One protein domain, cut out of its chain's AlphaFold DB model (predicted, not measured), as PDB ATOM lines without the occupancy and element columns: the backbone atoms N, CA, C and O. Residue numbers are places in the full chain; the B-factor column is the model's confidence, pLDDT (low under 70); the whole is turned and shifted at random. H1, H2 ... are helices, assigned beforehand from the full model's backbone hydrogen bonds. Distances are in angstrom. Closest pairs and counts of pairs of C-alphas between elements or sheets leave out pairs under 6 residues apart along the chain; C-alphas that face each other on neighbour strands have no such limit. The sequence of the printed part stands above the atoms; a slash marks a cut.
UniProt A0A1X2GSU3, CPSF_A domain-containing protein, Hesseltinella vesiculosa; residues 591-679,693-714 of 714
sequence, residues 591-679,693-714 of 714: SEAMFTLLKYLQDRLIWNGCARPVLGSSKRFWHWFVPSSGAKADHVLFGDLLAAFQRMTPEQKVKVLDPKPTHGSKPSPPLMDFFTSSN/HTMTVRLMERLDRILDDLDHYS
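Overview. This is residues 591 to 679 and 693 to 714 of the 714 residues of the protein "CPSF_A domain-containing protein" of Hesseltinella vesiculosa (UniProt A0A1X2GSU3). A short core helix, H1, has three smaller helices packed on it, H4 near its last residues, H5 near its first and H3 on its side, while the longest helix, H6, crosses near H1 and packs on H4 with its first turns. On the other side of H1 from H6, H2 lies off by itself between two long links, and residues 627 to 632 of the second link stick out. The printed part has 111 residues with six named helices, H1 to H6 in chain order, and no named strand; the class is all helix. The whole is compact, with a radius of gyration of the C-alphas of 14.3 A, and spans 40 by 33 by 29 A.

Arrangement. The longest helix, H6, residues 693 to 713, touches H4, residues 650 to 657, with its residues 696 to 700 alone. Their closest C-alphas, of Thr 696 and Val 654, are 6.4 A apart, and the two helices are about perpendicular at 82 degrees. H6 is close to but not clearly touching H3, residues 639 to 643; their closest C-alphas, of Leu 707 and Ala 643, are 6.6 A apart. H6 and H1, residues 592 to 605, are near each other, with 7 pairs of C-alphas within 10 A. H1 is the hub, touching three helices. It touches H3, with the closest C-alphas, of Gln 602 and Leu 642, 6.0 A apart. With residues 601 to 605 alone it touches H4, the closest C-alphas, of Arg 604 and Val 656, being 6.0 A apart; they run opposite ways at a steep tilt of 69 degrees, only just short of about perpendicular. With residues 593 to 597 alone H1 touches H5, residues 670 to 676, at a steep tilt of 48 degrees, opposite ways; the closest C-alphas, of Ala 593 and Phe 674, are 6.8 A apart. The helix packing is mostly crossed: of these three tilted pairs that touch, 0 are at a shallow tilt. H2, residues 618 to 625, touches no helix. Every O i to N i+4 pair is within hydrogen-bond range in H1, H2, H3, H4 and H6; in H5 1 of 3 is, beside 2 of 4 O i to N i+3 pairs.

Along the chain. H6 is 30.3 A long, from C-alpha 693 at (3.841, -48.284, 14.112) to C-alpha 713 at (14.609, -21.334, 22.718). H1 is 19.6 A long and begins with C-alpha 592 at (11.070, -25.346, 4.421). H4 measures 10.7 A, H5 10.5 A, H2 10.4 A and H3 6.0 A.

Size, cuts and confidence. The two C-alphas farthest apart, of Ser 629 and Thr 694, are 42.8 A apart. Residues 680 to 692 are not printed, and C-alphas 679 and 693 are 23.9 A apart across the cut. The links H1 to H2, H2 to H3 and H4 to H5 are long. The mean pLDDT of the printed part is 74.8, and it is under 70 at residues 627 to 634, 659 to 679 and 712 to 714.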
ATOM      1  N   SER A 591      13.371 -23.062   8.126       88.94
ATOM      2  CA  SER A 591      13.579 -23.779   6.866       88.94
ATOM      3  C   SER A 591      12.301 -24.456   6.371       88.94
ATOM      4  O   SER A 591      11.463 -24.885   7.167       88.94
ATOM      5  N   GLU A 592      12.197 -24.652   5.057       87.56
ATOM      6  CA  GLU A 592      11.070 -25.346   4.421       87.56
ATOM      7  C   GLU A 592      10.862 -26.768   4.968       87.56
ATOM      8  O   GLU A 592       9.731 -27.223   5.154       87.56
ATOM      9  N   ALA A 593      11.959 -27.461   5.281       86.31
ATOM     10  CA  ALA A 593      11.926 -28.819   5.806       86.31
ATOM     11  C   ALA A 593      11.264 -28.867   7.197       86.31
ATOM     12  O   ALA A 593      10.358 -29.671   7.429       86.31
ATOM     13  N   MET A 594      11.661 -27.961   8.101       88.00
ATOM     14  CA  MET A 594      11.037 -27.833   9.424       88.00
ATOM     15  C   MET A 594       9.593 -27.340   9.307       88.00
ATOM     16  O   MET A 594       8.701 -27.882   9.962       88.00
ATOM     17  N   PHE A 595       9.349 -26.372   8.421       90.75
ATOM     18  CA  PHE A 595       8.020 -25.842   8.156       90.75
ATOM     19  C   PHE A 595       7.042 -26.946   7.740       90.75
ATOM     20  O   PHE A 595       5.977 -27.089   8.333       90.75
ATOM     21  N   THR A 596       7.421 -27.774   6.766       89.94
ATOM     22  CA  THR A 596       6.581 -28.857   6.232       89.94
ATOM     23  C   THR A 596       6.222 -29.882   7.306       89.94
ATOM     24  O   THR A 596       5.064 -30.295   7.415       89.94
ATOM     25  N   LEU A 597       7.198 -30.265   8.133       88.38
ATOM     26  CA  LEU A 597       6.996 -31.206   9.233       88.38
ATOM     27  C   LEU A 597       6.024 -30.652  10.285       88.38
ATOM     28  O   LEU A 597       5.062 -31.324  10.665       88.38
ATOM     29  N   LEU A 598       6.255 -29.425  10.748       91.50
ATOM     30  CA  LEU A 598       5.416 -28.801  11.770       91.50
ATOM     31  C   LEU A 598       4.033 -28.437  11.224       91.50
ATOM     32  O   LEU A 598       3.040 -28.574  11.936       91.50
ATOM     33  N   LYS A 599       3.926 -28.064   9.944       90.44
ATOM     34  CA  LYS A 599       2.642 -27.816   9.282       90.44
ATOM     35  C   LYS A 599       1.793 -29.078   9.246       90.44
ATOM     36  O   LYS A 599       0.608 -29.018   9.567       90.44
ATOM     37  N   TYR A 600       2.402 -30.224   8.932       88.69
ATOM     38  CA  TYR A 600       1.722 -31.516   8.998       88.69
ATOM     39  C   TYR A 600       1.173 -31.789  10.405       88.69
ATOM     40  O   TYR A 600       0.009 -32.168  10.551       88.69
ATOM     41  N   LEU A 601       1.980 -31.559  11.445       91.25
ATOM     42  CA  LEU A 601       1.543 -31.734  12.829       91.25
ATOM     43  C   LEU A 601       0.385 -30.782  13.183       91.25
ATOM     44  O   LEU A 601      -0.645 -31.238  13.680       91.25
ATOM     45  N   GLN A 602       0.512 -29.490  12.877       91.12
ATOM     46  CA  GLN A 602      -0.521 -28.470  13.091       91.12
ATOM     47  C   GLN A 602      -1.857 -28.849  12.433       91.12
ATOM     48  O   GLN A 602      -2.911 -28.799  13.075       91.12
ATOM     49  N   ASP A 603      -1.813 -29.292  11.174       87.50
ATOM     50  CA  ASP A 603      -2.998 -29.685  10.408       87.50
ATOM     51  C   ASP A 603      -3.696 -30.914  10.990       87.50
ATOM     52  O   ASP A 603      -4.901 -31.081  10.812       87.50
ATOM     53  N   ARG A 604      -2.975 -31.770  11.718       88.31
ATOM     54  CA  ARG A 604      -3.544 -32.928  12.421       88.31
ATOM     55  C   ARG A 604      -4.058 -32.557  13.809       88.31
ATOM     56  O   ARG A 604      -5.136 -33.006  14.204       88.31
ATOM     57  N   LEU A 605      -3.316 -31.725  14.534       89.44
ATOM     58  CA  LEU A 605      -3.653 -31.281  15.885       89.44
ATOM     59  C   LEU A 605      -4.973 -30.524  15.929       89.44
ATOM     60  O   LEU A 605      -5.817 -30.826  16.765       89.44
ATOM     61  N   ILE A 606      -5.201 -29.606  14.993       86.75
ATOM     62  CA  ILE A 606      -6.397 -28.755  14.986       86.75
ATOM     63  C   ILE A 606      -7.727 -29.532  14.933       86.75
ATOM     64  O   ILE A 606      -8.767 -29.045  15.388       86.75
ATOM     65  N   TRP A 607      -7.716 -30.749  14.387       84.88
ATOM     66  CA  TRP A 607      -8.890 -31.626  14.319       84.88
ATOM     67  C   TRP A 607      -8.941 -32.654  15.452       84.88
ATOM     68  O   TRP A 607      -9.943 -33.358  15.599       84.88
ATOM     69  N   ASN A 608      -7.895 -32.747  16.273       85.31
ATOM     70  CA  ASN A 608      -7.886 -33.615  17.435       85.31
ATOM     71  C   ASN A 608      -8.725 -32.999  18.564       85.31
ATOM     72  O   ASN A 608      -8.586 -31.826  18.899       85.31
ATOM     73  N   GLY A 609      -9.576 -33.811  19.195       80.81
ATOM     74  CA  GLY A 609     -10.438 -33.356  20.289       80.81
ATOM     75  C   GLY A 609      -9.683 -32.735  21.471       80.81
ATOM     76  O   GLY A 609     -10.243 -31.866  22.127       80.81
ATOM     77  N   CYS A 610      -8.428 -33.130  21.710       80.62
ATOM     78  CA  CYS A 610      -7.623 -32.640  22.835       80.62
ATOM     79  C   CYS A 610      -6.971 -31.272  22.572       80.62
ATOM     80  O   CYS A 610      -6.627 -30.581  23.521       80.62
ATOM     81  N   ALA A 611      -6.816 -30.883  21.304       83.62
ATOM     82  CA  ALA A 611      -6.255 -29.593  20.884       83.62
ATOM     83  C   ALA A 611      -7.323 -28.664  20.278       83.62
ATOM     84  O   ALA A 611      -7.021 -27.602  19.733       83.62
ATOM     85  N   ARG A 612      -8.597 -29.061  20.357       81.38
ATOM     86  CA  ARG A 612      -9.707 -28.264  19.852       81.38
ATOM     87  C   ARG A 612      -9.852 -26.984  20.692       81.38
ATOM     88  O   ARG A 612      -9.833 -27.076  21.919       81.38
ATOM     89  N   PRO A 613     -10.096 -25.818  20.062       82.00
ATOM     90  CA  PRO A 613     -10.414 -24.595  20.789       82.00
ATOM     91  C   PRO A 613     -11.559 -24.816  21.781       82.00
ATOM     92  O   PRO A 613     -12.585 -25.404  21.424       82.00
ATOM     93  N   VAL A 614     -11.391 -24.313  23.007       84.75
ATOM     94  CA  VAL A 614     -12.400 -24.415  24.077       84.75
ATOM     95  C   VAL A 614     -13.726 -23.797  23.627       84.75
ATOM     96  O   VAL A 614     -14.797 -24.349  23.879       84.75
ATOM     97  N   LEU A 615     -13.653 -22.669  22.916       82.06
ATOM     98  CA  LEU A 615     -14.803 -21.980  22.349       82.06
ATOM     99  C   LEU A 615     -14.766 -22.049  20.819       82.06
ATOM    100  O   LEU A 615     -13.786 -21.677  20.179       82.06
ATOM    101  N   GLY A 616     -15.876 -22.492  20.223       82.00
ATOM    102  CA  GLY A 616     -16.068 -22.515  18.775       82.00
ATOM    103  C   GLY A 616     -15.721 -23.842  18.090       82.00
ATOM    104  O   GLY A 616     -15.805 -24.939  18.651       82.00
ATOM    105  N   SER A 617     -15.434 -23.753  16.795       86.19
ATOM    106  CA  SER A 617     -15.036 -24.892  15.965       86.19
ATOM    107  C   SER A 617     -13.646 -24.649  15.399       86.19
ATOM    108  O   SER A 617     -13.279 -23.504  15.148       86.19
ATOM    109  N   SER A 618     -12.906 -25.721  15.118       84.44
ATOM    110  CA  SER A 618     -11.593 -25.645  14.464       84.44
ATOM    111  C   SER A 618     -11.645 -24.853  13.150       84.44
ATOM    112  O   SER A 618     -10.732 -24.101  12.837       84.44
ATOM    113  N   LYS A 619     -12.766 -24.928  12.415       84.69
ATOM    114  CA  LYS A 619     -12.993 -24.118  11.209       84.69
ATOM    115  C   LYS A 619     -13.075 -22.617  11.512       84.69
ATOM    116  O   LYS A 619     -12.527 -21.821  10.760       84.69
ATOM    117  N   ARG A 620     -13.770 -22.219  12.586       82.94
ATOM    118  CA  ARG A 620     -13.835 -20.807  13.003       82.94
ATOM    119  C   ARG A 620     -12.476 -20.299  13.463       82.94
ATOM    120  O   ARG A 620     -12.134 -19.184  13.112       82.94
ATOM    121  N   PHE A 621     -11.720 -21.123  14.184       83.69
ATOM    122  CA  PHE A 621     -10.351 -20.787  14.566       83.69
ATOM    123  C   PHE A 621      -9.470 -20.548  13.338       83.69
ATOM    124  O   PHE A 621      -8.824 -19.516  13.266       83.69
ATOM    125  N   TRP A 622      -9.515 -21.426  12.330       80.31
ATOM    126  CA  TRP A 622      -8.757 -21.209  11.094       80.31
ATOM    127  C   TRP A 622      -9.148 -19.921  10.374       80.31
ATOM    128  O   TRP A 622      -8.276 -19.174   9.956       80.31
ATOM    129  N   HIS A 623     -10.443 -19.624  10.262       79.88
ATOM    130  CA  HIS A 623     -10.887 -18.357   9.673       79.88
ATOM    131  C   HIS A 623     -10.483 -17.125  10.484       79.88
ATOM    132  O   HIS A 623     -10.418 -16.048   9.913       79.88
ATOM    133  N   TRP A 624     -10.282 -17.278  11.790       81.31
ATOM    134  CA  TRP A 624      -9.860 -16.201  12.676       81.31
ATOM    135  C   TRP A 624      -8.345 -15.986  12.639       81.31
ATOM    136  O   TRP A 624      -7.912 -14.849  12.582       81.31
ATOM    137  N   PHE A 625      -7.553 -17.062  12.634       78.88
ATOM    138  CA  PHE A 625      -6.089 -17.008  12.591       78.88
ATOM    139  C   PHE A 625      -5.566 -16.513  11.234       78.88
ATOM    140  O   PHE A 625      -4.546 -15.828  11.154       78.88
ATOM    141  N   VAL A 626      -6.279 -16.855  10.159       73.81
ATOM    142  CA  VAL A 626      -6.030 -16.321   8.819       73.81
ATOM    143  C   VAL A 626      -6.539 -14.873   8.776       73.81
ATOM    144  O   VAL A 626      -7.716 -14.647   9.050       73.81
ATOM    145  N   PRO A 627      -5.705 -13.891   8.405       64.44
ATOM    146  CA  PRO A 627      -6.089 -12.489   8.458       64.44
ATOM    147  C   PRO A 627      -7.158 -12.143   7.421       64.44
ATOM    148  O   PRO A 627      -7.218 -12.710   6.324       64.44
ATOM    149  N   SER A 628      -7.947 -11.122   7.750       56.22
ATOM    150  CA  SER A 628      -9.048 -10.603   6.928       56.22
ATOM    151  C   SER A 628      -8.606 -10.108   5.543       56.22
ATOM    152  O   SER A 628      -9.426 -10.033   4.629       56.22
ATOM    153  N   SER A 629      -7.320  -9.781   5.366       54.69
ATOM    154  CA  SER A 629      -6.788  -9.173   4.143       54.69
ATOM    155  C   SER A 629      -6.203 -10.178   3.127       54.69
ATOM    156  O   SER A 629      -5.782  -9.786   2.044       54.69
ATOM    157  N   GLY A 630      -6.243 -11.489   3.390       52.09
ATOM    158  CA  GLY A 630      -6.259 -12.491   2.310       52.09
ATOM    159  C   GLY A 630      -4.933 -12.897   1.645       52.09
ATOM    160  O   GLY A 630      -4.962 -13.309   0.488       52.09
ATOM    161  N   ALA A 631      -3.785 -12.864   2.330       51.75
ATOM    162  CA  ALA A 631      -2.544 -13.443   1.793       51.75
ATOM    163  C   ALA A 631      -1.935 -14.513   2.716       51.75
ATOM    164  O   ALA A 631      -1.778 -14.282   3.909       51.75
ATOM    165  N   LYS A 632      -1.553 -15.660   2.126       61.50
ATOM    166  CA  LYS A 632      -0.470 -16.570   2.563       61.50
ATOM    167  C   LYS A 632      -0.406 -16.978   4.054       61.50
ATOM    168  O   LYS A 632       0.661 -17.332   4.548       61.50
ATOM    169  N   ALA A 633      -1.530 -17.024   4.766       58.66
ATOM    170  CA  ALA A 633      -1.569 -17.574   6.128       58.66
ATOM    171  C   ALA A 633      -1.129 -19.051   6.204       58.66
ATOM    172  O   ALA A 633      -0.730 -19.533   7.262       58.66
ATOM    173  N   ASP A 634      -1.117 -19.748   5.064       67.56
ATOM    174  CA  ASP A 634      -0.551 -21.089   4.920       67.56
ATOM    175  C   ASP A 634       0.964 -21.164   5.167       67.56
ATOM    176  O   ASP A 634       1.479 -22.274   5.207       67.56
ATOM    177  N   HIS A 635       1.671 -20.038   5.343       82.31
ATOM    178  CA  HIS A 635       3.104 -19.984   5.673       82.31
ATOM    179  C   HIS A 635       3.389 -19.659   7.148       82.31
ATOM    180  O   HIS A 635       4.519 -19.319   7.491       82.31
ATOM    181  N   VAL A 636       2.389 -19.760   8.030       88.94
ATOM    182  CA  VAL A 636       2.554 -19.500   9.469       88.94
ATOM    183  C   VAL A 636       2.228 -20.749  10.290       88.94
ATOM    184  O   VAL A 636       1.236 -21.448  10.063       88.94
ATOM    185  N   LEU A 637       3.086 -21.024  11.270       90.69
ATOM    186  CA  LEU A 637       2.897 -22.063  12.278       90.69
ATOM    187  C   LEU A 637       2.496 -21.412  13.601       90.69
ATOM    188  O   LEU A 637       3.112 -20.441  14.031       90.69
ATOM    189  N   PHE A 638       1.470 -21.951  14.245       90.12
ATOM    190  CA  PHE A 638       0.961 -21.476  15.518       90.12
ATOM    191  C   PHE A 638       1.582 -22.289  16.657       90.12
ATOM    192  O   PHE A 638       1.158 -23.413  16.944       90.12
ATOM    193  N   GLY A 639       2.607 -21.705  17.286       89.75
ATOM    194  CA  GLY A 639       3.405 -22.334  18.342       89.75
ATOM    195  C   GLY A 639       2.559 -22.912  19.476       89.75
ATOM    196  O   GLY A 639       2.721 -24.080  19.806       89.75
ATOM    197  N   ASP A 640       1.569 -22.171  19.983       87.06
ATOM    198  CA  ASP A 640       0.714 -22.630  21.091       87.06
ATOM    199  C   ASP A 640      -0.086 -23.898  20.759       87.06
ATOM    200  O   ASP A 640      -0.303 -24.762  21.616       87.06
ATOM    201  N   LEU A 641      -0.529 -24.038  19.504       89.31
ATOM    202  CA  LEU A 641      -1.205 -25.251  19.050       89.31
ATOM    203  C   LEU A 641      -0.217 -26.408  18.921       89.31
ATOM    204  O   LEU A 641      -0.566 -27.525  19.291       89.31
ATOM    205  N   LEU A 642       1.000 -26.155  18.435       91.62
ATOM    206  CA  LEU A 642       2.053 -27.168  18.354       91.62
ATOM    207  C   LEU A 642       2.485 -27.647  19.748       91.62
ATOM    208  O   LEU A 642       2.533 -28.855  19.975       91.62
ATOM    209  N   ALA A 643       2.674 -26.736  20.703       88.81
ATOM    210  CA  ALA A 643       3.015 -27.040  22.095       88.81
ATOM    211  C   ALA A 643       1.925 -27.862  22.811       88.81
ATOM    212  O   ALA A 643       2.186 -28.622  23.748       88.81
ATOM    213  N   ALA A 644       0.672 -27.799  22.340       89.06
ATOM    214  CA  ALA A 644      -0.380 -28.682  22.836       89.06
ATOM    215  C   ALA A 644      -0.057 -30.169  22.604       89.06
ATOM    216  O   ALA A 644      -0.527 -31.003  23.378       89.06
ATOM    217  N   PHE A 645       0.752 -30.513  21.591       90.50
ATOM    218  CA  PHE A 645       1.207 -31.884  21.354       90.50
ATOM    219  C   PHE A 645       2.027 -32.423  22.524       90.50
ATOM    220  O   PHE A 645       1.732 -33.524  22.980       90.50
ATOM    221  N   GLN A 646       2.976 -31.654  23.072       85.88
ATOM    222  CA  GLN A 646       3.814 -32.102  24.199       85.88
ATOM    223  C   GLN A 646       2.979 -32.461  25.431       85.88
ATOM    224  O   GLN A 646       3.324 -33.383  26.169       85.88
ATOM    225  N   ARG A 647       1.843 -31.777  25.623       85.69
ATOM    226  CA  ARG A 647       0.912 -31.994  26.744       85.69
ATOM    227  C   ARG A 647       0.028 -33.236  26.578       85.69
ATOM    228  O   ARG A 647      -0.679 -33.602  27.516       85.69
ATOM    229  N   MET A 648       0.022 -33.868  25.403       87.62
ATOM    230  CA  MET A 648      -0.771 -35.070  25.138       87.62
ATOM    231  C   MET A 648      -0.126 -36.324  25.736       87.62
ATOM    232  O   MET A 648       1.090 -36.425  25.874       87.62
ATOM    233  N   THR A 649      -0.938 -37.336  26.041       87.62
ATOM    234  CA  THR A 649      -0.417 -38.657  26.418       87.62
ATOM    235  C   THR A 649       0.232 -39.351  25.210       87.62
ATOM    236  O   THR A 649      -0.149 -39.069  24.069       87.62
ATOM    237  N   PRO A 650       1.156 -40.311  25.405       86.31
ATOM    238  CA  PRO A 650       1.773 -41.042  24.291       86.31
ATOM    239  C   PRO A 650       0.751 -41.682  23.336       86.31
ATOM    240  O   PRO A 650       0.895 -41.619  22.116       86.31
ATOM    241  N   GLU A 651      -0.346 -42.223  23.871       85.69
ATOM    242  CA  GLU A 651      -1.436 -42.799  23.073       85.69
ATOM    243  C   GLU A 651      -2.140 -41.752  22.196       85.69
ATOM    244  O   GLU A 651      -2.460 -42.003  21.031       85.69
ATOM    245  N   GLN A 652      -2.371 -40.555  22.743       87.62
ATOM    246  CA  GLN A 652      -2.960 -39.437  22.010       87.62
ATOM    247  C   GLN A 652      -2.016 -38.936  20.914       87.62
ATOM    248  O   GLN A 652      -2.477 -38.708  19.794       87.62
ATOM    249  N   LYS A 653      -0.710 -38.832  21.200       88.62
ATOM    250  CA  LYS A 653       0.319 -38.449  20.225       88.62
ATOM    251  C   LYS A 653       0.359 -39.419  19.043       88.62
ATOM    252  O   LYS A 653       0.239 -38.992  17.896       88.62
ATOM    253  N   VAL A 654       0.404 -40.728  19.308       86.50
ATOM    254  CA  VAL A 654       0.338 -41.766  18.261       86.50
ATOM    255  C   VAL A 654      -0.946 -41.638  17.438       86.50
ATOM    256  O   VAL A 654      -0.902 -41.719  16.213       86.50
ATOM    257  N   LYS A 655      -2.092 -41.372  18.076       86.56
ATOM    258  CA  LYS A 655      -3.374 -41.188  17.379       86.56
ATOM    259  C   LYS A 655      -3.400 -39.948  16.478       86.56
ATOM    260  O   LYS A 655      -4.012 -39.995  15.413       86.56
ATOM    261  N   VAL A 656      -2.768 -38.842  16.881       87.25
ATOM    262  CA  VAL A 656      -2.622 -37.640  16.035       87.25
ATOM    263  C   VAL A 656      -1.832 -37.980  14.771       87.25
ATOM    264  O   VAL A 656      -2.239 -37.595  13.673       87.25
ATOM    265  N   LEU A 657      -0.751 -38.743  14.930       85.56
ATOM    266  CA  LEU A 657       0.188 -39.092  13.865       85.56
ATOM    267  C   LEU A 657      -0.248 -40.291  13.001       85.56
ATOM    268  O   LEU A 657       0.345 -40.508  11.948       85.56
ATOM    269  N   ASP A 658      -1.276 -41.055  13.400       79.94
ATOM    270  CA  ASP A 658      -1.743 -42.226  12.641       79.94
ATOM    271  C   ASP A 658      -2.187 -41.809  11.220       79.94
ATOM    272  O   ASP A 658      -3.136 -41.031  11.073       79.94
ATOM    273  N   PRO A 659      -1.558 -42.327  10.149       64.44
ATOM    274  CA  PRO A 659      -1.863 -41.948   8.769       64.44
ATOM    275  C   PRO A 659      -3.284 -42.318   8.317       64.44
ATOM    276  O   PRO A 659      -3.706 -41.906   7.231       64.44
ATOM    277  N   LYS A 660      -4.052 -43.076   9.112       61.81
ATOM    278  CA  LYS A 660      -5.454 -43.365   8.802       61.81
ATOM    279  C   LYS A 660      -6.266 -42.062   8.694       61.81
ATOM    280  O   LYS A 660      -6.204 -41.200   9.576       61.81
ATOM    281  N   PRO A 661      -7.045 -41.886   7.612       51.34
ATOM    282  CA  PRO A 661      -7.747 -40.640   7.349       51.34
ATOM    283  C   PRO A 661      -8.899 -40.453   8.337       51.34
ATOM    284  O   PRO A 661      -9.979 -41.025   8.187       51.34
ATOM    285  N   THR A 662      -8.708 -39.589   9.326       49.56
ATOM    286  CA  THR A 662      -9.815 -38.941  10.026       49.56
ATOM    287  C   THR A 662     -10.365 -37.856   9.098       49.56
ATOM    288  O   THR A 662      -9.898 -36.726   9.115       49.56
ATOM    289  N   HIS A 663     -11.330 -38.233   8.254       48.00
ATOM    290  CA  HIS A 663     -12.075 -37.382   7.310       48.00
ATOM    291  C   HIS A 663     -11.310 -36.858   6.069       48.00
ATOM    292  O   HIS A 663     -10.799 -35.748   6.036       48.00
ATOM    293  N   GLY A 664     -11.364 -37.626   4.972       43.78
ATOM    294  CA  GLY A 664     -11.396 -37.097   3.595       43.78
ATOM    295  C   GLY A 664     -10.109 -36.556   2.954       43.78
ATOM    296  O   GLY A 664     -10.089 -36.413   1.734       43.78
ATOM    297  N   SER A 665      -9.032 -36.293   3.695       44.16
ATOM    298  CA  SER A 665      -7.751 -35.865   3.109       44.16
ATOM    299  C   SER A 665      -6.879 -37.068   2.724       44.16
ATOM    300  O   SER A 665      -6.626 -37.942   3.557       44.16
ATOM    301  N   LYS A 666      -6.397 -37.123   1.472       42.97
ATOM    302  CA  LYS A 666      -5.359 -38.086   1.054       42.97
ATOM    303  C   LYS A 666      -4.097 -37.877   1.911       42.97
ATOM    304  O   LYS A 666      -3.761 -36.723   2.168       42.97
ATOM    305  N   PRO A 667      -3.387 -38.942   2.330       41.88
ATOM    306  CA  PRO A 667      -2.106 -38.789   3.011       41.88
ATOM    307  C   PRO A 667      -1.124 -38.080   2.071       41.88
ATOM    308  O   PRO A 667      -0.917 -38.520   0.938       41.88
ATOM    309  N   SER A 668      -0.571 -36.952   2.510       46.97
ATOM    310  CA  SER A 668       0.445 -36.226   1.756       46.97
ATOM    311  C   SER A 668       1.776 -37.005   1.785       46.97
ATOM    312  O   SER A 668       2.135 -37.534   2.839       46.97
ATOM    313  N   PRO A 669       2.546 -37.038   0.681       45.44
ATOM    314  CA  PRO A 669       3.835 -37.737   0.575       45.44
ATOM    315  C   PRO A 669       5.084 -37.133   1.285       45.44
ATOM    316  O   PRO A 669       6.087 -37.844   1.306       45.44
ATOM    317  N   PRO A 670       5.116 -35.924   1.903       51.53
ATOM    318  CA  PRO A 670       6.384 -35.273   2.271       51.53
ATOM    319  C   PRO A 670       7.062 -35.813   3.543       51.53
ATOM    320  O   PRO A 670       8.199 -35.446   3.827       51.53
ATOM    321  N   LEU A 671       6.413 -36.697   4.312       53.41
ATOM    322  CA  LEU A 671       7.029 -37.283   5.511       53.41
ATOM    323  C   LEU A 671       8.229 -38.171   5.163       53.41
ATOM    324  O   LEU A 671       9.225 -38.127   5.875       53.41
ATOM    325  N   MET A 672       8.163 -38.944   4.072       49.94
ATOM    326  CA  MET A 672       9.234 -39.883   3.702       49.94
ATOM    327  C   MET A 672      10.517 -39.177   3.242       49.94
ATOM    328  O   MET A 672      11.603 -39.645   3.574       49.94
ATOM    329  N   ASP A 673      10.409 -38.036   2.556       50.62
ATOM    330  CA  ASP A 673      11.570 -37.301   2.030       50.62
ATOM    331  C   ASP A 673      12.360 -36.574   3.132       50.62
ATOM    332  O   ASP A 673      13.589 -36.489   3.081       50.62
ATOM    333  N   PHE A 674      11.686 -36.138   4.204       52.72
ATOM    334  CA  PHE A 674      12.366 -35.595   5.387       52.72
ATOM    335  C   PHE A 674      13.211 -36.664   6.108       52.72
ATOM    336  O   PHE A 674      14.248 -36.348   6.694       52.72
ATOM    337  N   PHE A 675      12.807 -37.941   6.045       51.38
ATOM    338  CA  PHE A 675      13.555 -39.056   6.640       51.38
ATOM    339  C   PHE A 675      14.725 -39.550   5.780       51.38
ATOM    340  O   PHE A 675      15.659 -40.127   6.335       51.38
ATOM    341  N   THR A 676      14.695 -39.349   4.460       47.25
ATOM    342  CA  THR A 676      15.769 -39.789   3.553       47.25
ATOM    343  C   THR A 676      16.836 -38.722   3.306       47.25
ATOM    344  O   THR A 676      17.942 -39.073   2.894       47.25
ATOM    345  N   SER A 677      16.561 -37.441   3.594       48.53
ATOM    346  CA  SER A 677      17.571 -36.377   3.514       48.53
ATOM    347  C   SER A 677      18.653 -36.545   4.601       48.53
ATOM    348  O   SER A 677      18.414 -36.490   5.806       48.53
ATOM    349  N   SER A 678      19.871 -36.818   4.148       41.47
ATOM    350  CA  SER A 678      20.984 -37.456   4.862       41.47
ATOM    351  C   SER A 678      21.778 -36.584   5.851       41.47
ATOM    352  O   SER A 678      22.903 -36.939   6.192       41.47
ATOM    353  N   ASN A 679      21.242 -35.461   6.332       44.12
ATOM    354  CA  ASN A 679      22.045 -34.472   7.076       44.12
ATOM    355  C   ASN A 679      21.877 -34.512   8.610       44.12
ATOM    356  O   ASN A 679      22.409 -33.653   9.301       44.12
ATOM    357  N   HIS A 693       3.907 -48.638  12.697       72.38
ATOM    358  CA  HIS A 693       3.841 -48.284  14.112       72.38
ATOM    359  C   HIS A 693       5.192 -47.778  14.633       72.38
ATOM    360  O   HIS A 693       5.259 -46.703  15.227       72.38
ATOM    361  N   THR A 694       6.284 -48.480  14.320       72.94
ATOM    362  CA  THR A 694       7.650 -48.091  14.703       72.94
ATOM    363  C   THR A 694       8.044 -46.738  14.110       72.94
ATOM    364  O   THR A 694       8.661 -45.922  14.791       72.94
ATOM    365  N   MET A 695       7.644 -46.455  12.865       71.25
ATOM    366  CA  MET A 695       7.854 -45.134  12.260       71.25
ATOM    367  C   MET A 695       7.083 -44.024  12.987       71.25
ATOM    368  O   MET A 695       7.623 -42.940  13.195       71.25
ATOM    369  N   THR A 696       5.847 -44.299  13.413       73.56
ATOM    370  CA  THR A 696       5.008 -43.328  14.138       73.56
ATOM    371  C   THR A 696       5.601 -42.988  15.506       73.56
ATOM    372  O   THR A 696       5.639 -41.821  15.886       73.56
ATOM    373  N   VAL A 697       6.122 -43.988  16.223       73.69
ATOM    374  CA  VAL A 697       6.797 -43.790  17.516       73.69
ATOM    375  C   VAL A 697       8.084 -42.975  17.348       73.69
ATOM    376  O   VAL A 697       8.289 -42.009  18.076       73.69
ATOM    377  N   ARG A 698       8.905 -43.273  16.332       75.12
ATOM    378  CA  ARG A 698      10.111 -42.476  16.033       75.12
ATOM    379  C   ARG A 698       9.781 -41.026  15.662       75.12
ATOM    380  O   ARG A 698      10.503 -40.114  16.055       75.12
ATOM    381  N   LEU A 699       8.700 -40.809  14.908       76.62
ATOM    382  CA  LEU A 699       8.215 -39.469  14.568       76.62
ATOM    383  C   LEU A 699       7.751 -38.714  15.820       76.62
ATOM    384  O   LEU A 699       8.098 -37.548  15.974       76.62
ATOM    385  N   MET A 700       7.024 -39.379  16.721       82.44
ATOM    386  CA  MET A 700       6.604 -38.813  18.005       82.44
ATOM    387  C   MET A 700       7.806 -38.354  18.837       82.44
ATOM    388  O   MET A 700       7.864 -37.189  19.208       82.44
ATOM    389  N   GLU A 701       8.792 -39.225  19.066       77.50
ATOM    390  CA  GLU A 701       9.996 -38.891  19.848       77.50
ATOM    391  C   GLU A 701      10.831 -37.769  19.217       77.50
ATOM    392  O   GLU A 701      11.553 -37.049  19.906       77.50
ATOM    393  N   ARG A 702      10.798 -37.645  17.886       78.38
ATOM    394  CA  ARG A 702      11.490 -36.566  17.177       78.38
ATOM    395  C   ARG A 702      10.730 -35.247  17.297       78.38
ATOM    396  O   ARG A 702      11.365 -34.233  17.542       78.38
ATOM    397  N   LEU A 703       9.407 -35.262  17.147       81.00
ATOM    398  CA  LEU A 703       8.566 -34.075  17.320       81.00
ATOM    399  C   LEU A 703       8.601 -33.564  18.761       81.00
ATOM    400  O   LEU A 703       8.716 -32.363  18.947       81.00
ATOM    401  N   ASP A 704       8.576 -34.457  19.753       79.44
ATOM    402  CA  ASP A 704       8.719 -34.074  21.161       79.44
ATOM    403  C   ASP A 704      10.043 -33.346  21.401       79.44
ATOM    404  O   ASP A 704      10.037 -32.248  21.936       79.44
ATOM    405  N   ARG A 705      11.159 -33.886  20.895       77.75
ATOM    406  CA  ARG A 705      12.462 -33.209  20.985       77.75
ATOM    407  C   ARG A 705      12.489 -31.859  20.269       77.75
ATOM    408  O   ARG A 705      12.979 -30.893  20.829       77.75
ATOM    409  N   ILE A 706      11.945 -31.782  19.051       79.75
ATOM    410  CA  ILE A 706      11.881 -30.528  18.278       79.75
ATOM    411  C   ILE A 706      11.117 -29.448  19.047       79.75
ATOM    412  O   ILE A 706      11.554 -28.303  19.086       79.75
ATOM    413  N   LEU A 707       9.966 -29.805  19.616       81.12
ATOM    414  CA  LEU A 707       9.125 -28.865  20.347       81.12
ATOM    415  C   LEU A 707       9.748 -28.490  21.691       81.12
ATOM    416  O   LEU A 707       9.732 -27.316  22.038       81.12
ATOM    417  N   ASP A 708      10.359 -29.444  22.397       76.94
ATOM    418  CA  ASP A 708      11.075 -29.162  23.642       76.94
ATOM    419  C   ASP A 708      12.229 -28.183  23.389       76.94
ATOM    420  O   ASP A 708      12.380 -27.218  24.133       76.94
ATOM    421  N   ASP A 709      12.999 -28.370  22.317       73.62
ATOM    422  CA  ASP A 709      14.097 -27.470  21.958       73.62
ATOM    423  C   ASP A 709      13.591 -26.075  21.536       73.62
ATOM    424  O   ASP A 709      14.215 -25.070  21.870       73.62
ATOM    425  N   LEU A 710      12.451 -25.990  20.835       74.00
ATOM    426  CA  LEU A 710      11.816 -24.711  20.481       74.00
ATOM    427  C   LEU A 710      11.283 -23.969  21.713       74.00
ATOM    428  O   LEU A 710      11.432 -22.749  21.788       74.00
ATOM    429  N   ASP A 711      10.705 -24.684  22.677       72.06
ATOM    430  CA  ASP A 711      10.237 -24.109  23.942       72.06
ATOM    431  C   ASP A 711      11.403 -23.623  24.806       72.06
ATOM    432  O   ASP A 711      11.292 -22.584  25.439       72.06
ATOM    433  N   HIS A 712      12.536 -24.334  24.824       67.56
ATOM    434  CA  HIS A 712      13.745 -23.851  25.506       67.56
ATOM    435  C   HIS A 712      14.371 -22.637  24.803       67.56
ATOM    436  O   HIS A 712      15.108 -21.879  25.433       67.56
ATOM    437  N   TYR A 713      14.118 -22.468  23.501       62.62
ATOM    438  CA  TYR A 713      14.609 -21.334  22.718       62.62
ATOM    439  C   TYR A 713      13.759 -20.062  22.884       62.62
ATOM    440  O   TYR A 713      14.259 -18.960  22.632       62.62
ATOM    441  N   SER A 714      12.488 -20.225  23.267       54.69
ATOM    442  CA  SER A 714      11.461 -19.175  23.348       54.69
ATOM    443  C   SER A 714      11.354 -18.598  24.754       54.69
ATOM    444  O   SER A 714      11.269 -17.352  24.855       54.69
TER     445      SER A 714